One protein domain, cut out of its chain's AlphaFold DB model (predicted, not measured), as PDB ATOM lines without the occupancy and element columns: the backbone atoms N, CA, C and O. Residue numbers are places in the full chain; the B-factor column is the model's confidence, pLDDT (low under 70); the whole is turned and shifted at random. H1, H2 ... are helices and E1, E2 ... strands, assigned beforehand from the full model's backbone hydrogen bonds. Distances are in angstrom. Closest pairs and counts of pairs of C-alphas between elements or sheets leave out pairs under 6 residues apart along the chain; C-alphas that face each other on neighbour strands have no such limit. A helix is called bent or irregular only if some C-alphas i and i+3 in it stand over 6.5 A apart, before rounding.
ATOM      1  N   LYS A 301      37.617  31.368  -1.983       93.19
ATOM      2  CA  LYS A 301      36.244  30.874  -1.837       93.19
ATOM      3  C   LYS A 301      35.927  30.553  -0.381       93.19
ATOM      4  O   LYS A 301      36.694  29.867   0.288       93.19
ATOM      5  N   CYS A 302      34.771  31.013   0.097       93.19
ATOM      6  CA  CYS A 302      34.296  30.678   1.435       93.19
ATOM      7  C   CYS A 302      34.062  29.159   1.540       93.19
ATOM      8  O   CYS A 302      33.259  28.632   0.762       93.19
ATOM      9  N   PRO A 303      34.677  28.454   2.506       93.25
ATOM     10  CA  PRO A 303      34.543  27.002   2.632       93.25
ATOM     11  C   PRO A 303      33.157  26.559   3.142       93.25
ATOM     12  O   PRO A 303      32.800  25.386   3.038       93.25
ATOM     13  N   ILE A 304      32.360  27.500   3.667       92.50
ATOM     14  CA  ILE A 304      31.019  27.251   4.212       92.50
ATOM     15  C   ILE A 304      29.947  27.520   3.148       92.50
ATOM     16  O   ILE A 304      29.264  26.600   2.714       92.50
ATOM     17  N   CYS A 305      29.819  28.769   2.687       92.31
ATOM     18  CA  CYS A 305      28.751  29.162   1.758       92.31
ATOM     19  C   CYS A 305      29.153  29.122   0.275       92.31
ATOM     20  O   CYS A 305      28.325  29.379  -0.594       92.31
ATOM     21  N   GLY A 306      30.425  28.862  -0.041       91.44
ATOM     22  CA  GLY A 306      30.911  28.799  -1.420       91.44
ATOM     23  C   GLY A 306      31.002  30.146  -2.145       91.44
ATOM     24  O   GLY A 306      31.322  30.155  -3.330       91.44
ATOM     25  N   LYS A 307      30.748  31.277  -1.473       91.94
ATOM     26  CA  LYS A 307      30.897  32.615  -2.063       91.94
ATOM     27  C   LYS A 307      32.347  32.847  -2.502       91.94
ATOM     28  O   LYS A 307      33.266  32.710  -1.693       91.94
ATOM     29  N   GLU A 308      32.530  33.185  -3.772       88.94
ATOM     30  CA  GLU A 308      33.829  33.527  -4.359       88.94
ATOM     31  C   GLU A 308      34.224  34.973  -4.049       88.94
ATOM     32  O   GLU A 308      33.381  35.794  -3.679       88.94
ATOM     33  N   ASN A 309      35.512  35.281  -4.223       79.25
ATOM     34  CA  ASN A 309      36.104  36.589  -3.947       79.25
ATOM     35  C   ASN A 309      35.747  37.086  -2.546       79.25
ATOM     36  O   ASN A 309      35.287  38.217  -2.359       79.25
ATOM     37  N   ILE A 310      35.933  36.205  -1.558       73.56
ATOM     38  CA  ILE A 310      35.742  36.560  -0.153       73.56
ATOM     39  C   ILE A 310      36.493  37.847   0.175       73.56
ATOM     40  O   ILE A 310      37.562  38.115  -0.374       73.56
ATOM     41  N   ASN A 311      35.876  38.652   1.046       67.00
ATOM     42  CA  ASN A 311      36.291  40.012   1.359       67.00
ATOM     43  C   ASN A 311      37.819  40.076   1.526       67.00
ATOM     44  O   ASN A 311      38.359  39.482   2.460       67.00
ATOM     45  N   GLN A 312      38.494  40.787   0.614       76.69
ATOM     46  CA  GLN A 312      39.947  40.995   0.614       76.69
ATOM     47  C   GLN A 312      40.454  41.372   2.011       76.69
ATOM     48  O   GLN A 312      41.493  40.884   2.453       76.69
ATOM     49  N   VAL A 313      39.645  42.143   2.737       80.94
ATOM     50  CA  VAL A 313      39.892  42.581   4.106       80.94
ATOM     51  C   VAL A 313      40.114  41.412   5.075       80.94
ATOM     52  O   VAL A 313      40.965  41.527   5.949       80.94
ATOM     53  N   ASN A 314      39.414  40.278   4.953       84.56
ATOM     54  CA  ASN A 314      39.586  39.139   5.869       84.56
ATOM     55  C   ASN A 314      40.884  38.376   5.598       84.56
ATOM     56  O   ASN A 314      41.608  38.059   6.542       84.56
ATOM     57  N   CYS A 315      41.214  38.129   4.327       87.12
ATOM     58  CA  CYS A 315      42.495  37.527   3.960       87.12
ATOM     59  C   CYS A 315      43.661  38.413   4.411       87.12
ATOM     60  O   CYS A 315      44.616  37.908   4.990       87.12
ATOM     61  N   GLU A 316      43.572  39.733   4.208       86.75
ATOM     62  CA  GLU A 316      44.588  40.686   4.679       86.75
ATOM     63  C   GLU A 316      44.681  40.713   6.204       86.75
ATOM     64  O   GLU A 316      45.781  40.637   6.749       86.75
ATOM     65  N   LYS A 317      43.539  40.768   6.903       86.25
ATOM     66  CA  LYS A 317      43.492  40.724   8.369       86.25
ATOM     67  C   LYS A 317      44.156  39.459   8.898       86.25
ATOM     68  O   LYS A 317      44.964  39.567   9.807       86.25
ATOM     69  N   ILE A 318      43.850  38.283   8.353       87.00
ATOM     70  CA  ILE A 318      44.442  37.027   8.831       87.00
ATOM     71  C   ILE A 318      45.932  36.952   8.474       87.00
ATOM     72  O   ILE A 318      46.740  36.580   9.319       87.00
ATOM     73  N   TYR A 319      46.310  37.330   7.251       86.75
ATOM     74  CA  TYR A 319      47.681  37.165   6.761       86.75
ATOM     75  C   TYR A 319      48.670  38.181   7.354       86.75
ATOM     76  O   TYR A 319      49.814  37.830   7.643       86.75
ATOM     77  N   PHE A 320      48.250  39.436   7.549       83.50
ATOM     78  CA  PHE A 320      49.126  40.516   8.018       83.50
ATOM     79  C   PHE A 320      48.958  40.868   9.508       83.50
ATOM     80  O   PHE A 320      49.782  41.615  10.036       83.50
ATOM     81  N   SER A 321      47.934  40.358  10.212       82.50
ATOM     82  CA  SER A 321      47.732  40.634  11.648       82.50
ATOM     83  C   SER A 321      48.261  39.533  12.562       82.50
ATOM     84  O   SER A 321      47.970  38.352  12.398       82.50
ATOM     85  N   ASN A 322      48.904  39.951  13.653       73.06
ATOM     86  CA  ASN A 322      49.344  39.061  14.734       73.06
ATOM     87  C   ASN A 322      48.211  38.418  15.516       73.06
ATOM     88  O   ASN A 322      48.399  37.358  16.109       73.06
ATOM     89  N   LYS A 323      47.040  39.067  15.546       82.56
ATOM     90  CA  LYS A 323      45.882  38.580  16.305       82.56
ATOM     91  C   LYS A 323      45.440  37.191  15.829       82.56
ATOM     92  O   LYS A 323      44.853  36.447  16.601       82.56
ATOM     93  N   PHE A 324      45.768  36.839  14.584       85.69
ATOM     94  CA  PHE A 324      45.357  35.602  13.932       85.69
ATOM     95  C   PHE A 324      46.536  34.684  13.577       85.69
ATOM     96  O   PHE A 324      46.387  33.844  12.694       85.69
ATOM     97  N   ASN A 325      47.695  34.802  14.245       81.88
ATOM     98  CA  ASN A 325      48.883  34.027  13.856       81.88
ATOM     99  C   ASN A 325      48.641  32.504  13.882       81.88
ATOM    100  O   ASN A 325      49.060  31.816  12.962       81.88
ATOM    101  N   TYR A 326      47.877  32.001  14.862       86.88
ATOM    102  CA  TYR A 326      47.470  30.588  14.913       86.88
ATOM    103  C   TYR A 326      46.689  30.152  13.659       86.88
ATOM    104  O   TYR A 326      47.007  29.134  13.043       86.88
ATOM    105  N   PHE A 327      45.693  30.942  13.241       90.12
ATOM    106  CA  PHE A 327      44.921  30.656  12.030       90.12
ATOM    107  C   PHE A 327      45.781  30.745  10.779       90.12
ATOM    108  O   PHE A 327      45.699  29.883   9.914       90.12
ATOM    109  N   LYS A 328      46.623  31.773  10.688       88.56
ATOM    110  CA  LYS A 328      47.525  31.970   9.560       88.56
ATOM    111  C   LYS A 328      48.489  30.793   9.387       88.56
ATOM    112  O   LYS A 328      48.618  30.312   8.269       88.56
ATOM    113  N   GLU A 329      49.142  30.331  10.455       85.81
ATOM    114  CA  GLU A 329      50.054  29.175  10.402       85.81
ATOM    115  C   GLU A 329      49.310  27.913   9.953       85.81
ATOM    116  O   GLU A 329      49.731  27.267   8.998       85.81
ATOM    117  N   THR A 330      48.137  27.654  10.538       90.62
ATOM    118  CA  THR A 330      47.278  26.519  10.167       90.62
ATOM    119  C   THR A 330      46.867  26.571   8.688       90.62
ATOM    120  O   THR A 330      46.930  25.566   7.986       90.62
ATOM    121  N   LEU A 331      46.471  27.745   8.181       93.19
ATOM    122  CA  LEU A 331      46.113  27.939   6.773       93.19
ATOM    123  C   LEU A 331      47.330  27.746   5.857       93.19
ATOM    124  O   LEU A 331      47.237  27.049   4.857       93.19
ATOM    125  N   ILE A 332      48.494  28.303   6.190       90.38
ATOM    126  CA  ILE A 332      49.708  28.102   5.381       90.38
ATOM    127  C   ILE A 332      50.078  26.612   5.313       90.38
ATOM    128  O   ILE A 332      50.376  26.109   4.232       90.38
ATOM    129  N   GLU A 333      50.005  25.887   6.431       90.19
ATOM    130  CA  GLU A 333      50.237  24.439   6.454       90.19
ATOM    131  C   GLU A 333      49.240  23.682   5.572       90.19
ATOM    132  O   GLU A 333      49.655  22.858   4.758       90.19
ATOM    133  N   GLY A 334      47.945  23.999   5.671       92.81
ATOM    134  CA  GLY A 334      46.914  23.394   4.825       92.81
ATOM    135  C   GLY A 334      47.147  23.662   3.336       92.81
ATOM    136  O   GLY A 334      47.065  22.745   2.524       92.81
ATOM    137  N   MET A 335      47.509  24.897   2.975       93.81
ATOM    138  CA  MET A 335      47.846  25.278   1.600       93.81
ATOM    139  C   MET A 335      49.040  24.490   1.043       93.81
ATOM    140  O   MET A 335      49.084  24.211  -0.147       93.81
ATOM    141  N   HIS A 336      50.008  24.109   1.879       91.19
ATOM    142  CA  HIS A 336      51.142  23.284   1.450       91.19
ATOM    143  C   HIS A 336      50.819  21.786   1.349       91.19
ATOM    144  O   HIS A 336      51.573  21.048   0.718       91.19
ATOM    145  N   GLN A 337      49.732  21.326   1.974       94.06
ATOM    146  CA  GLN A 337      49.324  19.918   1.989       94.06
ATOM    147  C   GLN A 337      48.377  19.535   0.845       94.06
ATOM    148  O   GLN A 337      48.173  18.343   0.620       94.06
ATOM    149  N   ALA A 338      47.802  20.510   0.137       93.88
ATOM    150  CA  ALA A 338      46.800  20.290  -0.902       93.88
ATOM    151  C   ALA A 338      47.037  21.188  -2.121       93.88
ATOM    152  O   ALA A 338      47.471  22.330  -1.981       93.88
ATOM    153  N   GLU A 339      46.692  20.704  -3.316       92.00
ATOM    154  CA  GLU A 339      46.799  21.505  -4.546       92.00
ATOM    155  C   GLU A 339      45.642  22.506  -4.672       92.00
ATOM    156  O   GLU A 339      45.788  23.583  -5.256       92.00
ATOM    157  N   ALA A 340      44.490  22.177  -4.085       93.81
ATOM    158  CA  ALA A 340      43.303  23.017  -4.096       93.81
ATOM    159  C   ALA A 340      42.565  22.992  -2.755       93.81
ATOM    160  O   ALA A 340      42.478  21.968  -2.080       93.81
ATOM    161  N   LEU A 341      41.904  24.106  -2.419       92.50
ATOM    162  CA  LEU A 341      41.090  24.226  -1.204       92.50
ATOM    163  C   LEU A 341      40.021  23.124  -1.084       92.50
ATOM    164  O   LEU A 341      39.677  22.712   0.021       92.50
ATOM    165  N   ALA A 342      39.498  22.638  -2.212       92.69
ATOM    166  CA  ALA A 342      38.483  21.590  -2.244       92.69
ATOM    167  C   ALA A 342      38.960  20.255  -1.645       92.69
ATOM    168  O   ALA A 342      38.129  19.511  -1.145       92.69
ATOM    169  N   GLU A 343      40.262  19.965  -1.653       94.75
ATOM    170  CA  GLU A 343      40.824  18.730  -1.084       94.75
ATOM    171  C   GLU A 343      40.853  18.761   0.450       94.75
ATOM    172  O   GLU A 343      40.744  17.723   1.097       94.75
ATOM    173  N   LEU A 344      40.933  19.961   1.032       93.19
ATOM    174  CA  LEU A 344      40.896  20.181   2.482       93.19
ATOM    175  C   LEU A 344      39.465  20.222   3.039       93.19
ATOM    176  O   LEU A 344      39.266  20.302   4.249       93.19
ATOM    177  N   ASN A 345      38.456  20.211   2.166       93.44
ATOM    178  CA  ASN A 345      37.049  20.333   2.529       93.44
ATOM    179  C   ASN A 345      36.287  19.072   2.123       93.44
ATOM    180  O   ASN A 345      36.498  18.514   1.052       93.44
ATOM    181  N   ASN A 346      35.324  18.647   2.938       92.94
ATOM    182  CA  ASN A 346      34.432  17.550   2.568       92.94
ATOM    183  C   ASN A 346      32.972  17.884   2.918       92.94
ATOM    184  O   ASN A 346      32.608  19.043   3.153       92.94
ATOM    185  N   LYS A 347      32.085  16.885   2.848       90.50
ATOM    186  CA  LYS A 347      30.660  17.087   3.145       90.50
ATOM    187  C   LYS A 347      30.397  17.393   4.618       90.50
ATOM    188  O   LYS A 347      29.426  18.078   4.903       90.50
ATOM    189  N   GLU A 348      31.256  16.926   5.515       93.00
ATOM    190  CA  GLU A 348      31.084  17.016   6.968       93.00
ATOM    191  C   GLU A 348      31.936  18.132   7.583       93.00
ATOM    192  O   GLU A 348      31.508  18.757   8.544       93.00
ATOM    193  N   HIS A 349      33.090  18.443   6.993       94.44
ATOM    194  CA  HIS A 349      34.084  19.359   7.547       94.44
ATOM    195  C   HIS A 349      34.382  20.503   6.580       94.44
ATOM    196  O   HIS A 349      34.401  20.318   5.354       94.44
ATOM    197  N   TYR A 350      34.637  21.685   7.136       94.44
ATOM    198  CA  TYR A 350      35.144  22.835   6.397       94.44
ATOM    199  C   TYR A 350      36.543  23.226   6.883       94.44
ATOM    200  O   TYR A 350      36.863  23.082   8.061       94.44
ATOM    201  N   PHE A 351      37.354  23.750   5.968       95.56
ATOM    202  CA  PHE A 351      38.680  24.306   6.213       95.56
ATOM    203  C   PHE A 351      38.924  25.475   5.255       95.56
ATOM    204  O   PHE A 351      38.778  25.333   4.041       95.56
ATOM    205  N   GLY A 352      39.300  26.642   5.767       94.19
ATOM    206  CA  GLY A 352      39.639  27.813   4.960       94.19
ATOM    207  C   GLY A 352      39.218  29.117   5.624       94.19
ATOM    208  O   GLY A 352      38.885  29.146   6.802       94.19
ATOM    209  N   ILE A 353      39.217  30.213   4.867       94.12
ATOM    210  CA  ILE A 353      38.826  31.533   5.379       94.12
ATOM    211  C   ILE A 353      37.325  31.740   5.141       94.12
ATOM    212  O   ILE A 353      36.910  31.862   3.988       94.12
ATOM    213  N   PRO A 354      36.474  31.803   6.179       92.12
ATOM    214  CA  PRO A 354      35.062  32.099   5.981       92.12
ATOM    215  C   PRO A 354      34.832  33.547   5.530       92.12
ATOM    216  O   PRO A 354      35.584  34.465   5.873       92.12
ATOM    217  N   CYS A 355      33.745  33.778   4.787       91.38
ATOM    218  CA  CYS A 355      33.267  35.141   4.545       91.38
ATOM    219  C   CYS A 355      32.856  35.809   5.864       91.38
ATOM    220  O   CYS A 355      32.644  35.116   6.849       91.38
ATOM    221  N   GLU A 356      32.732  37.134   5.897       88.00
ATOM    222  CA  GLU A 356      32.447  37.876   7.135       88.00
ATOM    223  C   GLU A 356      31.211  37.355   7.888       88.00
ATOM    224  O   GLU A 356      31.294  37.095   9.085       88.00
ATOM    225  N   GLU A 357      30.120  37.073   7.173       88.69
ATOM    226  CA  GLU A 357      28.896  36.489   7.739       88.69
ATOM    227  C   GLU A 357      29.128  35.074   8.297       88.69
ATOM    228  O   GLU A 357      28.712  34.756   9.408       88.69
ATOM    229  N   CYS A 358      29.844  34.222   7.556       90.44
ATOM    230  CA  CYS A 358      30.147  32.864   8.007       90.44
ATOM    231  C   CYS A 358      31.165  32.846   9.153       90.44
ATOM    232  O   CYS A 358      31.064  32.000  10.032       90.44
ATOM    233  N   PHE A 359      32.141  33.757   9.163       88.25
ATOM    234  CA  PHE A 359      33.153  33.858  10.216       88.25
ATOM    235  C   PHE A 359      32.523  34.334  11.521       88.25
ATOM    236  O   PHE A 359      32.878  33.859  12.595       88.25
ATOM    237  N   TYR A 360      31.551  35.235  11.415       86.06
ATOM    238  CA  TYR A 360      30.760  35.703  12.538       86.06
ATOM    239  C   TYR A 360      29.989  34.565  13.238       86.06
ATOM    240  O   TYR A 360      29.908  34.547  14.469       86.06
ATOM    241  N   LEU A 361      29.494  33.592  12.462       87.75
ATOM    242  CA  LEU A 361      28.864  32.372  12.974       87.75
ATOM    243  C   LEU A 361      29.901  31.369  13.486       87.75
ATOM    244  O   LEU A 361      29.880  31.015  14.655       87.75
ATOM    245  N   ALA A 362      30.821  30.941  12.623       87.00
ATOM    246  CA  ALA A 362      31.763  29.859  12.884       87.00
ATOM    247  C   ALA A 362      32.803  30.186  13.962       87.00
ATOM    248  O   ALA A 362      33.251  29.297  14.682       87.00
ATOM    249  N   ARG A 363      33.242  31.452  14.015       84.50
ATOM    250  CA  ARG A 363      34.360  31.953  14.834       84.50
ATOM    251  C   ARG A 363      35.657  31.138  14.710       84.50
ATOM    252  O   ARG A 363      36.520  31.206  15.583       84.50
ATOM    253  N   ASN A 364      35.809  30.383  13.625       86.50
ATOM    254  CA  ASN A 364      36.938  29.497  13.380       86.50
ATOM    255  C   ASN A 364      37.193  29.349  11.870       86.50
ATOM    256  O   ASN A 364      36.349  29.711  11.049       86.50
ATOM    257  N   ILE A 365      38.367  28.834  11.510       90.81
ATOM    258  CA  ILE A 365      38.773  28.546  10.123       90.81
ATOM    259  C   ILE A 365      38.549  27.081   9.730       90.81
ATOM    260  O   ILE A 365      38.642  26.736   8.555       90.81
ATOM    261  N   GLN A 366      38.264  26.223  10.708       93.19
ATOM    262  CA  GLN A 366      37.972  24.812  10.500       93.19
ATOM    263  C   GLN A 366      36.945  24.307  11.513       93.19
ATOM    264  O   GLN A 366      36.894  24.806  12.642       93.19
ATOM    265  N   GLY A 367      36.152  23.315  11.119       92.19
ATOM    266  CA  GLY A 367      35.192  22.660  12.003       92.19
ATOM    267  C   GLY A 367      34.143  21.843  11.259       92.19
ATOM    268  O   GLY A 367      34.189  21.704  10.031       92.19
ATOM    269  N   ASP A 368      33.176  21.343  12.020       92.88
ATOM    270  CA  ASP A 368      32.112  20.488  11.508       92.88
ATOM    271  C   ASP A 368      30.956  21.342  10.980       92.88
ATOM    272  O   ASP A 368      30.486  22.288  11.620       92.88
ATOM    273  N   LYS A 369      30.455  21.005   9.793       90.50
ATOM    274  CA  LYS A 369      29.303  21.683   9.186       90.50
ATOM    275  C   LYS A 369      28.023  21.442   9.984       90.50
ATOM    276  O   LYS A 369      27.201  22.350  10.083       90.50
ATOM    277  N   SER A 370      27.895  20.284  10.631       89.38
ATOM    278  CA  SER A 370      26.766  19.981  11.520       89.38
ATOM    279  C   SER A 370      26.680  20.924  12.719       89.38
ATOM    280  O   SER A 370      25.584  21.212  13.195       89.38
TER     281      SER A 370
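Overview. This is residues 301 to 370 of the 454 residues of an uncharacterized protein of Candidatus Lokiarchaeota archaeon (UniProt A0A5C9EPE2). The parts go round in a loose ring: H1 and H2 make a nearly right-angled corner on one side, and H3 leads to a small two-strand ribbon, E1 and E2, on the other. H4 lies within the loop that joins the two strands and comes back close to H1. The printed part has 70 residues, with four named helices and two named strands in the order H1 H2 H3 E1 H4 E2; the sheet, E1 - E2, is antiparallel, and the class is mostly helix. The whole is compact, with a radius of gyration of the C-alphas of 11.3 A, and spans 31 by 27 by 20 A.

Along the chain. H1, residues 312 to 320, begins at C-alpha 312 (39.947, 40.995, 0.614) and is 11.8 A long. H2, residues 322 to 337, is 23.0 A long and ends at C-alpha 337 (49.324, 19.918, 1.989). It is irregular, with C-alphas 323 and 326 8.3 A apart, and has a kink of 29 degrees near residue 329. H3 is residues 341 to 344, E1 349 to 351, and H4, 9.9 A long, 356 to 362. E2, residues 366 to 368, ends at C-alpha 368 (32.112, 20.488, 11.508).

Arrangement. H1 and H2 touch only at the corner, about perpendicular at 84 degrees; H2 takes part with residues 324 to 328 alone, and the closest C-alphas are those of Ile 318 and Phe 324, 5.4 A apart. H2 and H3 are close but not clearly touching, the closest C-alphas being those of Gly 334 and Leu 344, 7.2 A apart. The closest C-alphas of H3 and E1, those of Leu 344 and Phe 351, are 6.0 A apart. E1 and E2 are antiparallel at 169 degrees; N 350 and O 367, 2.9 A apart, are within hydrogen-bond range. H4 is close to H1 but not clearly touching, with the C-alphas of Asn 314 and Glu 356 closest at 7.4 A. H2 and H4 are apart. In H1 and H4 every O i to N i+4 pair is within hydrogen-bond range, in H2 10 of 12, and H3 is too short for such a pair.

Size, cuts and confidence. The C-alphas farthest apart, those of Asn 322 and Lys 347, are 31.1 A apart. The printed part has no cut, and the five links between named elements are tight. Mean pLDDT of the printed part is 88.9; residue 311 is under 70.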